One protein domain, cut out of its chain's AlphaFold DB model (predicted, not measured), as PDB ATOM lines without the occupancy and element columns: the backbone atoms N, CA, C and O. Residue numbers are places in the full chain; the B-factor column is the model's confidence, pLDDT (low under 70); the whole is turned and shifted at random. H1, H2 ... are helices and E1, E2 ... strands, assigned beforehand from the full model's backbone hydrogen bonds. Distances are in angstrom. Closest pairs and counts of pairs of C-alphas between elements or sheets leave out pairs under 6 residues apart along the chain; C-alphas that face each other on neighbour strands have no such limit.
ATOM      1  N   PRO A  26     128.151 163.056 118.697       94.75
ATOM      2  CA  PRO A  26     127.662 163.412 120.018       94.75
ATOM      3  C   PRO A  26     127.384 162.155 120.850       94.75
ATOM      4  O   PRO A  26     126.707 161.234 120.399       94.75
ATOM      5  N   VAL A  27     127.867 162.157 122.091       95.94
ATOM      6  CA  VAL A  27     127.509 161.180 123.122       95.94
ATOM      7  C   VAL A  27     127.413 161.889 124.464       95.94
ATOM      8  O   VAL A  27     128.335 162.593 124.880       95.94
ATOM      9  N   GLY A  28     126.273 161.736 125.127       94.44
ATOM     10  CA  GLY A  28     126.004 162.322 126.437       94.44
ATOM     11  C   GLY A  28     125.493 161.278 127.416       94.44
ATOM     12  O   GLY A  28     125.120 160.178 127.020       94.44
ATOM     13  N   GLN A  29     125.465 161.625 128.702       94.56
ATOM     14  CA  GLN A  29     124.743 160.829 129.696       94.56
ATOM     15  C   GLN A  29     123.254 160.765 129.334       94.56
ATOM     16  O   GLN A  29     122.690 161.749 128.848       94.56
ATOM     17  N   SER A  30     122.631 159.611 129.569       96.06
ATOM     18  CA  SER A  30     121.187 159.458 129.403       96.06
ATOM     19  C   SER A  30     120.425 160.295 130.435       96.06
ATOM     20  O   SER A  30     120.962 160.655 131.485       96.06
ATOM     21  N   ASP A  31     119.148 160.579 130.166       95.38
ATOM     22  CA  ASP A  31     118.294 161.313 131.109       95.38
ATOM     23  C   ASP A  31     118.183 160.594 132.470       95.38
ATOM     24  O   ASP A  31     118.103 161.256 133.503       95.38
ATOM     25  N   ASP A  32     118.248 159.256 132.499       95.94
ATOM     26  CA  ASP A  32     118.269 158.490 133.750       95.94
ATOM     27  C   ASP A  32     119.624 158.548 134.464       95.94
ATOM     28  O   ASP A  32     119.664 158.628 135.693       95.94
ATOM     29  N   ALA A  33     120.734 158.553 133.722       94.50
ATOM     30  CA  ALA A  33     122.067 158.675 134.308       94.50
ATOM     31  C   ALA A  33     122.267 160.047 134.967       94.50
ATOM     32  O   ALA A  33     122.841 160.125 136.052       94.50
ATOM     33  N   TRP A  34     121.702 161.108 134.380       94.00
ATOM     34  CA  TRP A  34     121.709 162.461 134.951       94.00
ATOM     35  C   TRP A  34     120.999 162.578 136.303       94.00
ATOM     36  O   TRP A  34     121.218 163.547 137.029       94.00
ATOM     37  N   ARG A  35     120.140 161.617 136.655       94.69
ATOM     38  CA  ARG A  35     119.395 161.625 137.920       94.69
ATOM     39  C   ARG A  35     120.204 161.084 139.091       94.69
ATOM     40  O   ARG A  35     119.766 161.238 140.230       94.69
ATOM     41  N   LEU A  36     121.341 160.438 138.842       91.81
ATOM     42  CA  LEU A  36     122.216 159.950 139.900       91.81
ATOM     43  C   LEU A  36     122.928 161.129 140.556       91.81
ATOM     44  O   LEU A  36     123.622 161.899 139.894       91.81
ATOM     45  N   GLN A  37     122.802 161.237 141.872       86.75
ATOM     46  CA  GLN A  37     123.657 162.099 142.669       86.75
ATOM     47  C   GLN A  37     124.564 161.215 143.520       86.75
ATOM     48  O   GLN A  37     124.115 160.226 144.095       86.75
ATOM     49  N   TRP A  38     125.846 161.566 143.594       78.56
ATOM     50  CA  TRP A  38     126.840 160.798 144.339       78.56
ATOM     51  C   TRP A  38     127.417 161.588 145.500       78.56
ATOM     52  O   TRP A  38     127.961 162.679 145.315       78.56
ATOM     53  N   THR A  39     127.346 160.995 146.691       69.25
ATOM     54  CA  THR A  39     128.151 161.395 147.844       69.25
ATOM     55  C   THR A  39     129.306 160.405 147.991       69.25
ATOM     56  O   THR A  39     129.114 159.197 148.034       69.25
ATOM     57  N   LEU A  40     130.543 160.903 148.051       63.19
ATOM     58  CA  LEU A  40     131.751 160.062 148.120       63.19
ATOM     59  C   LEU A  40     131.984 159.402 149.497       63.19
ATOM     60  O   LEU A  40     133.056 158.849 149.726       63.19
ATOM     61  N   LEU A  41     131.049 159.523 150.443       65.31
ATOM     62  CA  LEU A  41     131.315 159.279 151.867       65.31
ATOM     63  C   LEU A  41     130.519 158.123 152.485       65.31
ATOM     64  O   LEU A  41     130.698 157.858 153.671       65.31
ATOM     65  N   ASP A  42     129.704 157.408 151.710       65.69
ATOM     66  CA  ASP A  42     128.763 156.419 152.243       65.69
ATOM     67  C   ASP A  42     128.860 155.055 151.515       65.69
ATOM     68  O   ASP A  42     129.407 154.978 150.415       65.69
ATOM     69  N   PRO A  43     128.341 153.952 152.092       71.00
ATOM     70  CA  PRO A  43     128.145 152.685 151.376       71.00
ATOM     71  C   PRO A  43     127.224 152.843 150.158       71.00
ATOM     72  O   PRO A  43     126.313 153.665 150.196       71.00
ATOM     73  N   LEU A  44     127.370 152.008 149.118       69.00
ATOM     74  CA  LEU A  44     126.598 152.100 147.861       69.00
ATOM     75  C   LEU A  44     125.075 152.214 148.070       69.00
ATOM     76  O   LEU A  44     124.374 152.906 147.331       69.00
ATOM     77  N   THR A  45     124.563 151.536 149.094       67.56
ATOM     78  CA  THR A  45     123.142 151.479 149.451       67.56
ATOM     79  C   THR A  45     122.605 152.785 150.039       67.56
ATOM     80  O   THR A  45     121.397 153.009 150.025       67.56
ATOM     81  N   SER A  46     123.488 153.691 150.465       72.56
ATOM     82  CA  SER A  46     123.165 155.039 150.951       72.56
ATOM     83  C   SER A  46     123.865 156.177 150.190       72.56
ATOM     84  O   SER A  46     123.440 157.320 150.319       72.56
ATOM     85  N   ALA A  47     124.890 155.887 149.384       79.31
ATOM     86  CA  ALA A  47     125.741 156.874 148.703       79.31
ATOM     87  C   ALA A  47     125.152 157.450 147.417       79.31
ATOM     88  O   ALA A  47     125.625 158.468 146.906       79.31
ATOM     89  N   ILE A  48     124.152 156.764 146.861       87.62
ATOM     90  CA  ILE A  48     123.572 157.115 145.569       87.62
ATOM     91  C   ILE A  48     122.078 157.411 145.730       87.62
ATOM     92  O   ILE A  48     121.233 156.528 145.537       87.62
ATOM     93  N   PRO A  49     121.716 158.648 146.100       89.38
ATOM     94  CA  PRO A  49     120.373 159.152 145.884       89.38
ATOM     95  C   PRO A  49     120.077 159.365 144.390       89.38
ATOM     96  O   PRO A  49     120.933 159.749 143.596       89.38
ATOM     97  N   ILE A  50     118.823 159.133 144.017       91.94
ATOM     98  CA  ILE A  50     118.277 159.363 142.682       91.94
ATOM     99  C   ILE A  50     117.290 160.527 142.755       91.94
ATOM    100  O   ILE A  50     116.343 160.508 143.549       91.94
ATOM    101  N   MET A  51     117.476 161.510 141.882       93.31
ATOM    102  CA  MET A  51     116.538 162.609 141.671       93.31
ATOM    103  C   MET A  51     115.279 162.142 140.927       93.31
ATOM    104  O   MET A  51     115.311 161.243 140.085       93.31
ATOM    105  N   GLU A  52     114.136 162.766 141.206       90.81
ATOM    106  CA  GLU A  52     112.903 162.466 140.467       90.81
ATOM    107  C   GLU A  52     113.034 162.828 138.977       90.81
ATOM    108  O   GLU A  52     112.616 162.049 138.125       90.81
ATOM    109  N   ASP A  53     113.682 163.958 138.685       88.56
ATOM    110  CA  ASP A  53     113.944 164.503 137.348       88.56
ATOM    111  C   ASP A  53     115.451 164.807 137.201       88.56
ATOM    112  O   ASP A  53     116.182 164.847 138.192       88.56
ATOM    113  N   LYS A  54     115.938 165.027 135.976       87.19
ATOM    114  CA  LYS A  54     117.330 165.428 135.705       87.19
ATOM    115  C   LYS A  54     117.665 166.822 136.237       87.19
ATOM    116  O   LYS A  54     118.836 167.156 136.400       87.19
ATOM    117  N   ILE A  55     116.648 167.642 136.495       87.88
ATOM    118  CA  ILE A  55     116.804 168.953 137.125       87.88
ATOM    119  C   ILE A  55     116.614 168.801 138.634       87.88
ATOM    120  O   ILE A  55     115.555 168.373 139.094       87.88
ATOM    121  N   TYR A  56     117.631 169.197 139.402       87.31
ATOM    122  CA  TYR A  56     117.562 169.201 140.860       87.31
ATOM    123  C   TYR A  56     116.469 170.153 141.363       87.31
ATOM    124  O   TYR A  56     116.491 171.351 141.074       87.31
ATOM    125  N   ASP A  57     115.552 169.620 142.168       88.88
ATOM    126  CA  ASP A  57     114.554 170.381 142.917       88.88
ATOM    127  C   ASP A  57     114.740 170.095 144.415       88.88
ATOM    128  O   ASP A  57     114.506 168.964 144.850       88.88
ATOM    129  N   PRO A  58     115.134 171.093 145.229       87.81
ATOM    130  CA  PRO A  58     115.365 170.898 146.659       87.81
ATOM    131  C   PRO A  58     114.097 170.527 147.445       87.81
ATOM    132  O   PRO A  58     114.202 170.083 148.585       87.81
ATOM    133  N   ASN A  59     112.904 170.710 146.869       92.44
ATOM    134  CA  ASN A  59     111.633 170.383 147.519       92.44
ATOM    135  C   ASN A  59     111.176 168.947 147.247       92.44
ATOM    136  O   ASN A  59     110.209 168.486 147.858       92.44
ATOM    137  N   LYS A  60     111.839 168.241 146.327       88.88
ATOM    138  CA  LYS A  60     111.507 166.865 145.970       88.88
ATOM    139  C   LYS A  60     112.469 165.905 146.671       88.88
ATOM    140  O   LYS A  60     113.682 166.031 146.504       88.88
ATOM    141  N   PRO A  61     111.960 164.946 147.466       88.94
ATOM    142  CA  PRO A  61     112.822 163.977 148.118       88.94
ATOM    143  C   PRO A  61     113.475 163.070 147.074       88.94
ATOM    144  O   PRO A  61     112.835 162.627 146.119       88.94
ATOM    145  N   MET A  62     114.748 162.763 147.286       90.44
ATOM    146  CA  MET A  62     115.460 161.765 146.498       90.44
ATOM    147  C   MET A  62     115.113 160.358 146.971       90.44
ATOM    148  O   MET A  62     114.777 160.139 148.138       90.44
ATOM    149  N   VAL A  63     115.230 159.394 146.062       90.56
ATOM    150  CA  VAL A  63     114.991 157.975 146.354       90.56
ATOM    151  C   VAL A  63     116.301 157.190 146.313       90.56
ATOM    152  O   VAL A  63     117.187 157.535 145.537       90.56
ATOM    153  N   PRO A  64     116.465 156.137 147.127       90.31
ATOM    154  CA  PRO A  64     117.697 155.356 147.129       90.31
ATOM    155  C   PRO A  64     117.878 154.575 145.820       90.31
ATOM    156  O   PRO A  64     116.923 154.009 145.283       90.31
ATOM    157  N   TYR A  65     119.118 154.492 145.336       91.06
ATOM    158  CA  TYR A  65     119.482 153.659 144.186       91.06
ATOM    159  C   TYR A  65     119.346 152.160 144.454       91.06
ATOM    160  O   TYR A  65     118.928 151.401 143.576       91.06
ATOM    161  N   CYS A  66     119.655 151.742 145.678       90.06
ATOM    162  CA  CYS A  66     119.530 150.369 146.131       90.06
ATOM    163  C   CYS A  66     118.888 150.338 147.511       90.06
ATOM    164  O   CYS A  66     119.296 151.072 148.405       90.06
ATOM    165  N   VAL A  67     117.915 149.449 147.698       88.44
ATOM    166  CA  VAL A  67     117.366 149.132 149.018       88.44
ATOM    167  C   VAL A  67     117.826 147.732 149.392       88.44
ATOM    168  O   VAL A  67     117.528 146.766 148.687       88.44
ATOM    169  N   GLU A  68     118.555 147.611 150.499       84.12
ATOM    170  CA  GLU A  68     118.929 146.309 151.045       84.12
ATOM    171  C   GLU A  68     117.672 145.575 151.521       84.12
ATOM    172  O   GLU A  68     116.983 146.001 152.449       84.12
ATOM    173  N   THR A  69     117.351 144.468 150.857       84.00
ATOM    174  CA  THR A  69     116.241 143.588 151.220       84.00
ATOM    175  C   THR A  69     116.730 142.147 151.323       84.00
ATOM    176  O   THR A  69     117.653 141.744 150.622       84.00
ATOM    177  N   THR A  70     116.113 141.342 152.186       78.50
ATOM    178  CA  THR A  70     116.388 139.898 152.283       78.50
ATOM    179  C   THR A  70     115.439 139.144 151.339       78.50
ATOM    180  O   THR A  70     114.237 139.404 151.402       78.50
ATOM    181  N   PRO A  71     115.898 138.210 150.474       85.00
ATOM    182  CA  PRO A  71     117.238 137.611 150.393       85.00
ATOM    183  C   PRO A  71     118.234 138.339 149.471       85.00
ATOM    184  O   PRO A  71     119.398 137.954 149.441       85.00
ATOM    185  N   SER A  72     117.797 139.339 148.704       84.44
ATOM    186  CA  SER A  72     118.633 140.041 147.721       84.44
ATOM    187  C   SER A  72     118.331 141.540 147.686       84.44
ATOM    188  O   SER A  72     117.166 141.911 147.860       84.44
ATOM    189  N   PRO A  73     119.325 142.402 147.400       88.38
ATOM    190  CA  PRO A  73     119.101 143.834 147.240       88.38
ATOM    191  C   PRO A  73     118.102 144.122 146.116       88.38
ATOM    192  O   PRO A  73     118.081 143.444 145.085       88.38
ATOM    193  N   LYS A  74     117.274 145.145 146.323       91.06
ATOM    194  CA  LYS A  74     116.346 145.657 145.320       91.06
ATOM    195  C   LYS A  74     116.920 146.928 144.700       91.06
ATOM    196  O   LYS A  74     116.952 147.980 145.337       91.06
ATOM    197  N   TRP A  75     117.327 146.822 143.442       91.44
ATOM    198  CA  TRP A  75     117.831 147.941 142.648       91.44
ATOM    199  C   TRP A  75     116.694 148.803 142.095       91.44
ATOM    200  O   TRP A  75     115.602 148.310 141.794       91.44
ATOM    201  N   SER A  76     116.956 150.099 141.935       92.81
ATOM    202  CA  SER A  76     116.056 151.015 141.235       92.81
ATOM    203  C   SER A  76     115.884 150.607 139.762       92.81
ATOM    204  O   SER A  76     116.849 150.125 139.162       92.81
ATOM    205  N   PRO A  77     114.709 150.822 139.132       94.44
ATOM    206  CA  PRO A  77     114.506 150.525 137.713       94.44
ATOM    207  C   PRO A  77     115.545 151.168 136.787       94.44
ATOM    208  O   PRO A  77     115.957 150.539 135.818       94.44
ATOM    209  N   ILE A  78     116.037 152.366 137.134       95.12
ATOM    210  CA  ILE A  78     117.053 153.064 136.333       95.12
ATOM    211  C   ILE A  78     118.386 152.313 136.274       95.12
ATOM    212  O   ILE A  78     119.187 152.564 135.389       95.12
ATOM    213  N   SER A  79     118.639 151.367 137.184       94.75
ATOM    214  CA  SER A  79     119.850 150.539 137.150       94.75
ATOM    215  C   SER A  79     120.011 149.804 135.810       94.75
ATOM    216  O   SER A  79     121.133 149.594 135.365       94.75
ATOM    217  N   GLN A  80     118.903 149.470 135.140       96.69
ATOM    218  CA  GLN A  80     118.893 148.797 133.837       96.69
ATOM    219  C   GLN A  80     118.818 149.771 132.647       96.69
ATOM    220  O   GLN A  80     118.854 149.339 131.494       96.69
ATOM    221  N   SER A  81     118.703 151.076 132.900       97.50
ATOM    222  CA  SER A  81     118.697 152.104 131.857       97.50
ATOM    223  C   SER A  81     120.096 152.273 131.248       97.50
ATOM    224  O   SER A  81     121.100 151.993 131.915       97.50
ATOM    225  N   PRO A  82     120.197 152.714 129.979       97.88
ATOM    226  CA  PRO A  82     121.490 152.958 129.349       97.88
ATOM    227  C   PRO A  82     122.249 154.068 130.074       97.88
ATOM    228  O   PRO A  82     121.648 155.044 130.522       97.88
ATOM    229  N   LEU A  83     123.573 153.943 130.167       97.62
ATOM    230  CA  LEU A  83     124.414 154.994 130.748       97.62
ATOM    231  C   LEU A  83     124.436 156.259 129.872       97.62
ATOM    232  O   LEU A  83     124.449 157.379 130.382       97.62
ATOM    233  N   THR A  84     124.447 156.079 128.551       97.94
ATOM    234  CA  THR A  84     124.615 157.156 127.570       97.94
ATOM    235  C   THR A  84     123.549 157.124 126.488       97.94
ATOM    236  O   THR A  84     122.951 156.082 126.220       97.94
ATOM    237  N   GLU A  85     123.373 158.263 125.824       96.75
ATOM    238  CA  GLU A  85     122.676 158.372 124.546       96.75
ATOM    239  C   GLU A  85     123.638 158.947 123.480       96.75
ATOM    240  O   GLU A  85     124.177 160.043 123.683       96.75
ATOM    241  N   PRO A  86     123.892 158.226 122.363       96.56
ATOM    242  CA  PRO A  86     123.389 156.883 122.053       96.56
ATOM    243  C   PRO A  86     123.996 155.799 122.965       96.56
ATOM    244  O   PRO A  86     124.997 156.017 123.656       96.56
ATOM    245  N   LYS A  87     123.379 154.614 122.957       97.94
ATOM    246  CA  LYS A  87     123.838 153.434 123.705       97.94
ATOM    247  C   LYS A  87     125.222 152.972 123.238       97.94
ATOM    248  O   LYS A  87     125.498 152.950 122.040       97.94
ATOM    249  N   ILE A  88     126.045 152.528 124.185       97.75
ATOM    250  CA  ILE A  88     127.422 152.064 123.963       97.75
ATOM    251  C   ILE A  88     127.639 150.659 124.517       97.75
ATOM    252  O   ILE A  88     126.902 150.224 125.399       97.75
ATOM    253  N   SER A  89     128.670 149.966 124.043       97.62
ATOM    254  CA  SER A  89     129.080 148.647 124.555       97.62
ATOM    255  C   SER A  89     130.133 148.717 125.669       97.62
ATOM    256  O   SER A  89     130.222 147.806 126.495       97.62
ATOM    257  N   SER A  90     130.930 149.785 125.729       97.69
ATOM    258  CA  SER A  90     131.958 149.979 126.758       97.69
ATOM    259  C   SER A  90     132.382 151.439 126.899       97.69
ATOM    260  O   SER A  90     132.212 152.230 125.970       97.69
ATOM    261  N   ILE A  91     133.002 151.765 128.033       97.44
ATOM    262  CA  ILE A  91     133.652 153.054 128.297       97.44
ATOM    263  C   ILE A  91     134.936 152.851 129.105       97.44
ATOM    264  O   ILE A  91     134.996 152.003 129.996       97.44
ATOM    265  N   THR A  92     135.955 153.650 128.813       96.25
ATOM    266  CA  THR A  92     137.173 153.769 129.612       96.25
ATOM    267  C   THR A  92     137.029 154.955 130.556       96.25
ATOM    268  O   THR A  92     136.946 156.110 130.143       96.25
ATOM    269  N   VAL A  93     136.972 154.668 131.851       92.38
ATOM    270  CA  VAL A  93     136.859 155.675 132.904       92.38
ATOM    271  C   VAL A  93     138.247 156.119 133.329       92.38
ATOM    272  O   VAL A  93     139.117 155.290 133.595       92.38
ATOM    273  N   HIS A  94     138.420 157.430 133.437       89.44
ATOM    274  CA  HIS A  94     139.639 158.071 133.904       89.44
ATOM    275  C   HIS A  94     139.349 158.921 135.144       89.44
ATOM    276  O   HIS A  94     138.263 159.494 135.271       89.44
ATOM    277  N   VAL A  95     140.318 159.026 136.054       84.81
ATOM    278  CA  VAL A  95     140.244 159.958 137.185       84.81
ATOM    279  C   VAL A  95     141.014 161.207 136.801       84.81
ATOM    280  O   VAL A  95     142.242 161.217 136.841       84.81
ATOM    281  N   SER A 160     143.257 153.956 134.490       89.75
ATOM    282  CA  SER A 160     142.012 153.851 133.744       89.75
ATOM    283  C   SER A 160     141.296 152.553 134.087       89.75
ATOM    284  O   SER A 160     141.940 151.531 134.336       89.75
ATOM    285  N   LEU A 161     139.969 152.579 134.042       92.38
ATOM    286  CA  LEU A 161     139.112 151.418 134.250       92.38
ATOM    287  C   LEU A 161     138.245 151.199 133.011       92.38
ATOM    288  O   LEU A 161     137.403 152.030 132.686       92.38
ATOM    289  N   LEU A 162     138.433 150.069 132.330       96.12
ATOM    290  CA  LEU A 162     137.550 149.664 131.240       96.12
ATOM    291  C   LEU A 162     136.288 149.022 131.818       96.12
ATOM    292  O   LEU A 162     136.358 147.953 132.423       96.12
ATOM    293  N   VAL A 163     135.141 149.642 131.570       96.94
ATOM    294  CA  VAL A 163     133.825 149.111 131.923       96.94
ATOM    295  C   VAL A 163     133.151 148.600 130.657       96.94
ATOM    296  O   VAL A 163     133.037 149.326 129.669       96.94
ATOM    297  N   LYS A 164     132.703 147.344 130.679       97.12
ATOM    298  CA  LYS A 164     131.998 146.699 129.566       97.12
ATOM    299  C   LYS A 164     130.555 146.411 129.949       97.12
ATOM    300  O   LYS A 164     130.283 146.082 131.100       97.12
ATOM    301  N   ALA A 165     129.667 146.492 128.967       96.88
ATOM    302  CA  ALA A 165     128.301 146.017 129.090       96.88
ATOM    303  C   ALA A 165     128.280 144.535 129.483       96.88
ATOM    304  O   ALA A 165     129.029 143.726 128.927       96.88
ATOM    305  N   THR A 166     127.398 144.174 130.413       94.94
ATOM    306  CA  THR A 166     127.098 142.763 130.703       94.94
ATOM    307  C   THR A 166     126.034 142.189 129.760       94.94
ATOM    308  O   THR A 166     125.911 140.970 129.649       94.94
ATOM    309  N   GLY A 167     125.295 143.056 129.055       93.12
ATOM    310  CA  GLY A 167     124.253 142.707 128.088       93.12
ATOM    311  C   GLY A 167     124.390 143.457 126.760       93.12
ATOM    312  O   GLY A 167     125.493 143.666 126.264       93.12
ATOM    313  N   GLU A 168     123.258 143.856 126.172       94.44
ATOM    314  CA  GLU A 168     123.217 144.501 124.848       94.44
ATOM    315  C   GLU A 168     123.908 145.871 124.811       94.44
ATOM    316  O   GLU A 168     124.477 146.246 123.791       94.44
ATOM    317  N   PHE A 169     123.849 146.621 125.912       97.00
ATOM    318  CA  PHE A 169     124.445 147.945 126.066       97.00
ATOM    319  C   PHE A 169     124.905 148.155 127.507       97.00
ATOM    320  O   PHE A 169     124.461 147.460 128.420       97.00
ATOM    321  N   LEU A 170     125.784 149.133 127.706       97.69
ATOM    322  CA  LEU A 170     126.306 149.495 129.010       97.69
ATOM    323  C   LEU A 170     125.209 150.158 129.845       97.69
ATOM    324  O   LEU A 170     124.733 151.255 129.524       97.69
ATOM    325  N   THR A 171     124.811 149.482 130.916       98.00
ATOM    326  CA  THR A 171     123.788 149.979 131.837       98.00
ATOM    327  C   THR A 171     124.386 150.896 132.902       98.00
ATOM    328  O   THR A 171     125.593 150.891 133.164       98.00
ATOM    329  N   ILE A 172     123.523 151.668 133.565       96.31
ATOM    330  CA  ILE A 172     123.891 152.405 134.779       96.31
ATOM    331  C   ILE A 172     124.465 151.454 135.838       96.31
ATOM    332  O   ILE A 172     125.447 151.797 136.492       96.31
ATOM    333  N   HIS A 173     123.897 150.255 135.994       94.62
ATOM    334  CA  HIS A 173     124.376 149.285 136.975       94.62
ATOM    335  C   HIS A 173     125.772 148.751 136.664       94.62
ATOM    336  O   HIS A 173     126.596 148.700 137.574       94.62
ATOM    337  N   ASP A 174     126.058 148.413 135.402       95.81
ATOM    338  CA  ASP A 174     127.398 147.978 134.983       95.81
ATOM    339  C   ASP A 174     128.452 149.030 135.346       95.81
ATOM    340  O   ASP A 174     129.510 148.709 135.886       95.81
ATOM    341  N   PHE A 175     128.136 150.302 135.089       94.69
ATOM    342  CA  PHE A 175     129.018 151.419 135.400       94.69
ATOM    343  C   PHE A 175     129.195 151.619 136.902       94.69
ATOM    344  O   PHE A 175     130.323 151.607 137.389       94.69
ATOM    345  N   VAL A 176     128.091 151.776 137.636       91.69
ATOM    346  CA  VAL A 176     128.097 152.047 139.079       91.69
ATOM    347  C   VAL A 176     128.835 150.951 139.841       91.69
ATOM    348  O   VAL A 176     129.699 151.263 140.652       91.69
ATOM    349  N   SER A 177     128.556 149.680 139.550       89.31
ATOM    350  CA  SER A 177     129.197 148.551 140.229       89.31
ATOM    351  C   SER A 177     130.692 148.435 139.913       89.31
ATOM    352  O   SER A 177     131.447 147.903 140.720       89.31
ATOM    353  N   ALA A 178     131.145 148.935 138.758       90.75
ATOM    354  CA  ALA A 178     132.564 148.950 138.409       90.75
ATOM    355  C   ALA A 178     133.323 150.102 139.086       90.75
ATOM    356  O   ALA A 178     134.456 149.911 139.529       90.75
ATOM    357  N   VAL A 179     132.717 151.291 139.169       86.56
ATOM    358  CA  VAL A 179     133.352 152.474 139.783       86.56
ATOM    359  C   VAL A 179     133.155 152.544 141.301       86.56
ATOM    360  O   VAL A 179     133.836 153.325 141.963       86.56
ATOM    361  N   HIS A 180     132.252 151.727 141.849       79.38
ATOM    362  CA  HIS A 180     131.953 151.624 143.274       79.38
ATOM    363  C   HIS A 180     131.792 150.145 143.714       79.38
ATOM    364  O   HIS A 180     130.671 149.714 144.011       79.38
TER     365      HIS A 180
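What this domain is: This is residues 26 to 95 and 160 to 180 of the 181 residues of an uncharacterized protein of Clohesyomyces aquaticus (UniProt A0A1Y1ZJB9). Little regular structure: mostly loops, with helix H3 in the middle, between short helix H2 and a two-stranded ribbon, E1 and E2. Two loops fold back on themselves, residues 49 to 64 and 66 to 75. The 91 printed residues run H1, H2, E1, E2, H3, mixed in class, with 26 in named elements; the whole is compact, radius of gyration of the C-alphas 13.3 A, spanning 33 by 33 by 25 A.

Where its parts are: After residues 26 to 43 come H1, residues 44 to 47, from C-alpha (126.598, 152.100, 147.861), and H2, 77 to 80. E1, 90 to 94, is 13.2 A long, E2, 160 to 164, 13.0 A, and H3, 172 to 179, 10.7 A, ending at (133.352, 152.474, 139.783).

How they stand to each other: E1 and E2 are antiparallel, N 93 and O 161 being 2.8 A apart. The closest C-alphas of E2 and H3, Val 163 and Phe 175, are 6.4 A apart. H2 and H3 touch, closest at C-alphas 79 and 173, 4.7 A. H1 and H3 are apart. In H3 every O i to N i+4 pair is within hydrogen-bond range; H1 and H2 are too short for one.

The domain as a whole: Residues 96 to 159 are cut out, a 7.2 A gap between C-alphas. The H1 to H2 link is long. Residues 39 to 42 and 44 to 45 are under pLDDT 70.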